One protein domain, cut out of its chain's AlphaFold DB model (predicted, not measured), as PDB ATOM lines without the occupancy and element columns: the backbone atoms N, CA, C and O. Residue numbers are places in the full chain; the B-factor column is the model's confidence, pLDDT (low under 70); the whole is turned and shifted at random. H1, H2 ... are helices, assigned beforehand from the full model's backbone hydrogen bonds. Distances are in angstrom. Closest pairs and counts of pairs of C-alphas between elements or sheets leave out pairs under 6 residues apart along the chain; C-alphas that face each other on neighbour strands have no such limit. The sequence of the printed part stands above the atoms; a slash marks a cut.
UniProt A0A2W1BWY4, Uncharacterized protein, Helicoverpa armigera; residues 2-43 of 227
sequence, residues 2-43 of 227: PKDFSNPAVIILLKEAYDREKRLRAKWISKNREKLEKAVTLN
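Overview. This is residues 2 to 43 of the 227 residues of an uncharacterized protein of Helicoverpa armigera (UniProt A0A2W1BWY4). One long, straight helix, H1, makes most of a thin rod, and a short second helix, H2, follows it at one end after a single residue and turns off from its line. At the other end the lead-in of residues 2 to 7, with no named element, also turns off, toward the same side as H2, and nothing folds back along H1. The printed part has 42 residues, with two named helices in the order H1, H2 and no named strand; the class is all helix. The whole is extended, with a radius of gyration of the C-alphas of 16.9 A, and the C-alphas span 52 by 17 by 10 A.

Arrangement. After residues 2 to 7 comes H1, residues 8 to 31, and after Asn 32 comes H2, residues 33 to 40. The link from H1 to H2 is tight, with 1 residue between them. H1 and H2 meet only through their link. Residues 6 to 13 stand free, and so do residues 15 to 43: no C-alpha 8 or more residues away along the chain lies within 10 A. In H1 and H2 every O i to N i+4 pair is within hydrogen-bond range.

Along the chain. H1 begins with C-alpha 8 of Pro 8 at (-6.578, -37.934, 40.584) and ends with C-alpha 31 of Lys 31 at (-28.098, -45.172, 14.378), 34.7 A from first to last C-alpha. H2 begins at Arg 33, measures 10.3 A from first to last C-alpha, and ends with C-alpha 40 of Val 40 at (-42.315, -40.165, 18.412).

Size, cuts and confidence. The two C-alphas farthest apart are those of Asn 7 and Asn 43, at 52.2 A. The printed part has no cut. The mean pLDDT of the printed part is 91.1, and residue 42 is under 70.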
ATOM      1  N   PRO A   2     -14.109 -49.839  49.450       70.12
ATOM      2  CA  PRO A   2     -14.541 -48.551  48.913       70.12
ATOM      3  C   PRO A   2     -13.444 -47.983  48.001       70.12
ATOM      4  O   PRO A   2     -12.266 -48.035  48.345       70.12
ATOM      5  N   LYS A   3     -13.819 -47.509  46.806       78.75
ATOM      6  CA  LYS A   3     -12.878 -46.862  45.881       78.75
ATOM      7  C   LYS A   3     -12.549 -45.474  46.419       78.75
ATOM      8  O   LYS A   3     -13.461 -44.727  46.763       78.75
ATOM      9  N   ASP A   4     -11.267 -45.144  46.482       86.12
ATOM     10  CA  ASP A   4     -10.817 -43.816  46.886       86.12
ATOM     11  C   ASP A   4     -10.985 -42.834  45.717       86.12
ATOM     12  O   ASP A   4     -10.267 -42.890  44.715       86.12
ATOM     13  N   PHE A   5     -11.991 -41.966  45.824       86.12
ATOM     14  CA  PHE A   5     -12.330 -40.974  44.804       86.12
ATOM     15  C   PHE A   5     -11.460 -39.713  44.881       86.12
ATOM     16  O   PHE A   5     -11.567 -38.862  44.001       86.12
ATOM     17  N   SER A   6     -10.595 -39.590  45.890       91.50
ATOM     18  CA  SER A   6      -9.670 -38.463  46.033       91.50
ATOM     19  C   SER A   6      -8.397 -38.628  45.196       91.50
ATOM     20  O   SER A   6      -7.682 -37.652  44.973       91.50
ATOM     21  N   ASN A   7      -8.115 -39.831  44.683       92.75
ATOM     22  CA  ASN A   7      -6.969 -40.070  43.810       92.75
ATOM     23  C   ASN A   7      -7.224 -39.495  42.393       92.75
ATOM     24  O   ASN A   7      -8.160 -39.934  41.713       92.75
ATOM     25  N   PRO A   8      -6.380 -38.570  41.889       94.69
ATOM     26  CA  PRO A   8      -6.578 -37.934  40.584       94.69
ATOM     27  C   PRO A   8      -6.599 -38.928  39.414       94.69
ATOM     28  O   PRO A   8      -7.334 -38.711  38.450       94.69
ATOM     29  N   ALA A   9      -5.874 -40.048  39.502       92.75
ATOM     30  CA  ALA A   9      -5.878 -41.076  38.460       92.75
ATOM     31  C   ALA A   9      -7.255 -41.749  38.313       92.75
ATOM     32  O   ALA A   9      -7.709 -42.020  37.199       92.75
ATOM     33  N   VAL A  10      -7.960 -41.963  39.431       92.19
ATOM     34  CA  VAL A  10      -9.315 -42.536  39.437       92.19
ATOM     35  C   VAL A  10     -10.309 -41.553  38.820       92.19
ATOM     36  O   VAL A  10     -11.159 -41.953  38.026       92.19
ATOM     37  N   ILE A  11     -10.172 -40.258  39.120       91.75
ATOM     38  CA  ILE A  11     -11.020 -39.200  38.551       91.75
ATOM     39  C   ILE A  11     -10.851 -39.117  37.027       91.75
ATOM     40  O   ILE A  11     -11.847 -39.019  36.308       91.75
ATOM     41  N   ILE A  12      -9.613 -39.174  36.525       95.06
ATOM     42  CA  ILE A  12      -9.323 -39.156  35.080       95.06
ATOM     43  C   ILE A  12      -9.968 -40.363  34.393       95.06
ATOM     44  O   ILE A  12     -10.709 -40.192  33.425       95.06
ATOM     45  N   LEU A  13      -9.781 -41.565  34.944       95.06
ATOM     46  CA  LEU A  13     -10.373 -42.791  34.405       95.06
ATOM     47  C   LEU A  13     -11.905 -42.718  34.346       95.06
ATOM     48  O   LEU A  13     -12.510 -43.129  33.355       95.06
ATOM     49  N   LEU A  14     -12.549 -42.183  35.388       92.81
ATOM     50  CA  LEU A  14     -14.005 -42.028  35.421       92.81
ATOM     51  C   LEU A  14     -14.507 -41.023  34.376       92.81
ATOM     52  O   LEU A  14     -15.519 -41.285  33.727       92.81
ATOM     53  N   LYS A  15     -13.793 -39.909  34.169       95.75
ATOM     54  CA  LYS A  15     -14.117 -38.944  33.105       95.75
ATOM     55  C   LYS A  15     -14.018 -39.585  31.723       95.75
ATOM     56  O   LYS A  15     -14.943 -39.464  30.926       95.75
ATOM     57  N   GLU A  16     -12.953 -40.337  31.463       96.00
ATOM     58  CA  GLU A  16     -12.794 -41.046  30.192       96.00
ATOM     59  C   GLU A  16     -13.869 -42.114  29.961       96.00
ATOM     60  O   GLU A  16     -14.330 -42.296  28.833       96.00
ATOM     61  N   ALA A  17     -14.261 -42.844  31.009       94.25
ATOM     62  CA  ALA A  17     -15.340 -43.822  30.934       94.25
ATOM     63  C   ALA A  17     -16.679 -43.140  30.609       94.25
ATOM     64  O   ALA A  17     -17.404 -43.592  29.722       94.25
ATOM     65  N   TYR A  18     -16.964 -42.009  31.259       96.19
ATOM     66  CA  TYR A  18     -18.154 -41.208  30.991       96.19
ATOM     67  C   TYR A  18     -18.186 -40.681  29.549       96.19
ATOM     68  O   TYR A  18     -19.201 -40.809  28.861       96.19
ATOM     69  N   ASP A  19     -17.068 -40.159  29.046       96.88
ATOM     70  CA  ASP A  19     -16.973 -39.677  27.665       96.88
ATOM     71  C   ASP A  19     -17.131 -40.809  26.643       96.88
ATOM     72  O   ASP A  19     -17.775 -40.628  25.603       96.88
ATOM     73  N   ARG A  20     -16.601 -42.003  26.941       95.06
ATOM     74  CA  ARG A  20     -16.822 -43.206  26.125       95.06
ATOM     75  C   ARG A  20     -18.299 -43.584  26.076       95.06
ATOM     76  O   ARG A  20     -18.832 -43.774  24.981       95.06
ATOM     77  N   GLU A  21     -18.983 -43.639  27.217       93.56
ATOM     78  CA  GLU A  21     -20.423 -43.911  27.255       93.56
ATOM     79  C   GLU A  21     -21.232 -42.858  26.501       93.56
ATOM     80  O   GLU A  21     -22.111 -43.203  25.709       93.56
ATOM     81  N   LYS A  22     -20.922 -41.572  26.697       96.19
ATOM     82  CA  LYS A  22     -21.590 -40.466  26.004       96.19
ATOM     83  C   LYS A  22     -21.486 -40.621  24.487       96.19
ATOM     84  O   LYS A  22     -22.491 -40.476  23.787       96.19
ATOM     85  N   ARG A  23     -20.305 -40.983  23.971       95.81
ATOM     86  CA  ARG A  23     -20.095 -41.264  22.540       95.81
ATOM     87  C   ARG A  23     -20.891 -42.480  22.068       95.81
ATOM     88  O   ARG A  23     -21.491 -42.422  20.996       95.81
ATOM     89  N   LEU A  24     -20.936 -43.558  22.854       95.94
ATOM     90  CA  LEU A  24     -21.722 -44.751  22.520       95.94
ATOM     91  C   LEU A  24     -23.221 -44.449  22.463       95.94
ATOM     92  O   LEU A  24     -23.885 -44.866  21.515       95.94
ATOM     93  N   ARG A  25     -23.744 -43.675  23.420       93.75
ATOM     94  CA  ARG A  25     -25.147 -43.234  23.429       93.75
ATOM     95  C   ARG A  25     -25.457 -42.346  22.232       93.75
ATOM     96  O   ARG A  25     -26.432 -42.607  21.539       93.75
ATOM     97  N   ALA A  26     -24.605 -41.364  21.933       96.06
ATOM     98  CA  ALA A  26     -24.767 -40.519  20.752       96.06
ATOM     99  C   ALA A  26     -24.786 -41.358  19.464       96.06
ATOM    100  O   ALA A  26     -25.705 -41.230  18.661       96.06
ATOM    101  N   LYS A  27     -23.842 -42.297  19.309       97.50
ATOM    102  CA  LYS A  27     -23.789 -43.214  18.162       97.50
ATOM    103  C   LYS A  27     -25.039 -44.093  18.068       97.50
ATOM    104  O   LYS A  27     -25.549 -44.313  16.972       97.50
ATOM    105  N   TRP A  28     -25.538 -44.590  19.198       97.38
ATOM    106  CA  TRP A  28     -26.763 -45.384  19.245       97.38
ATOM    107  C   TRP A  28     -27.990 -44.559  18.845       97.38
ATOM    108  O   TRP A  28     -28.789 -45.033  18.039       97.38
ATOM    109  N   ILE A  29     -28.114 -43.324  19.343       96.19
ATOM    110  CA  ILE A  29     -29.202 -42.405  18.984       96.19
ATOM    111  C   ILE A  29     -29.142 -42.091  17.489       96.19
ATOM    112  O   ILE A  29     -30.147 -42.245  16.806       96.19
ATOM    113  N   SER A  30     -27.969 -41.744  16.953       96.00
ATOM    114  CA  SER A  30     -27.799 -41.492  15.518       96.00
ATOM    115  C   SER A  30     -28.170 -42.713  14.673       96.00
ATOM    116  O   SER A  30     -28.864 -42.565  13.672       96.00
ATOM    117  N   LYS A  31     -27.775 -43.925  15.090       97.75
ATOM    118  CA  LYS A  31     -28.098 -45.172  14.378       97.75
ATOM    119  C   LYS A  31     -29.589 -45.525  14.425       97.75
ATOM    120  O   LYS A  31     -30.091 -46.142  13.492       97.75
ATOM    121  N   ASN A  32     -30.292 -45.176  15.502       96.69
ATOM    122  CA  ASN A  32     -31.712 -45.495  15.691       96.69
ATOM    123  C   ASN A  32     -32.637 -44.291  15.475       96.69
ATOM    124  O   ASN A  32     -33.819 -44.370  15.810       96.69
ATOM    125  N   ARG A  33     -32.120 -43.196  14.909       95.62
ATOM    126  CA  ARG A  33     -32.842 -41.933  14.753       95.62
ATOM    127  C   ARG A  33     -34.180 -42.114  14.044       95.62
ATOM    128  O   ARG A  33     -35.191 -41.691  14.579       95.62
ATOM    129  N   GLU A  34     -34.209 -42.838  12.931       93.75
ATOM    130  CA  GLU A  34     -35.443 -43.080  12.170       93.75
ATOM    131  C   GLU A  34     -36.488 -43.886  12.953       93.75
ATOM    132  O   GLU A  34     -37.685 -43.649  12.830       93.75
ATOM    133  N   LYS A  35     -36.057 -44.856  13.774       90.94
ATOM    134  CA  LYS A  35     -36.972 -45.634  14.625       90.94
ATOM    135  C   LYS A  35     -37.552 -44.765  15.733       90.94
ATOM    136  O   LYS A  35     -38.730 -44.895  16.046       90.94
ATOM    137  N   LEU A  36     -36.720 -43.900  16.311       90.88
ATOM    138  CA  LEU A  36     -37.145 -42.935  17.318       90.88
ATOM    139  C   LEU A  36     -38.105 -41.915  16.711       90.88
ATOM    140  O   LEU A  36     -39.164 -41.696  17.279       90.88
ATOM    141  N   GLU A  37     -37.797 -41.367  15.538       89.50
ATOM    142  CA  GLU A  37     -38.687 -40.458  14.812       89.50
ATOM    143  C   GLU A  37     -40.027 -41.138  14.519       89.50
ATOM    144  O   GLU A  37     -41.053 -40.586  14.890       89.50
ATOM    145  N   LYS A  38     -40.036 -42.382  14.018       86.81
ATOM    146  CA  LYS A  38     -41.271 -43.163  13.808       86.81
ATOM    147  C   LYS A  38     -42.064 -43.437  15.088       86.81
ATOM    148  O   LYS A  38     -43.287 -43.487  15.033       86.81
ATOM    149  N   ALA A  39     -41.396 -43.661  16.219       85.00
ATOM    150  CA  ALA A  39     -42.058 -43.912  17.501       85.00
ATOM    151  C   ALA A  39     -42.605 -42.625  18.144       85.00
ATOM    152  O   ALA A  39     -43.621 -42.671  18.835       85.00
ATOM    153  N   VAL A  40     -41.927 -41.494  17.921       85.25
ATOM    154  CA  VAL A  40     -42.315 -40.165  18.412       85.25
ATOM    155  C   VAL A  40     -43.431 -39.575  17.555       85.25
ATOM    156  O   VAL A  40     -44.371 -38.992  18.092       85.25
ATOM    157  N   THR A  41     -43.367 -39.738  16.231       81.38
ATOM    158  CA  THR A  41     -44.450 -39.328  15.341       81.38
ATOM    159  C   THR A  41     -45.588 -40.325  15.469       81.38
ATOM    160  O   THR A  41     -45.517 -41.445  14.963       81.38
ATOM    161  N   LEU A  42     -46.661 -39.916  16.135       69.69
ATOM    162  CA  LEU A  42     -47.889 -40.692  16.212       69.69
ATOM    163  C   LEU A  42     -48.649 -40.568  14.877       69.69
ATOM    164  O   LEU A  42     -49.726 -39.991  14.820       69.69
ATOM    165  N   ASN A  43     -48.074 -41.098  13.791       71.50
ATOM    166  CA  ASN A  43     -48.694 -41.173  12.462       71.50
ATOM    167  C   ASN A  43     -49.719 -42.312  12.440       71.50
ATOM    168  O   ASN A  43     -49.566 -43.299  11.722       71.50
TER     169      ASN A  43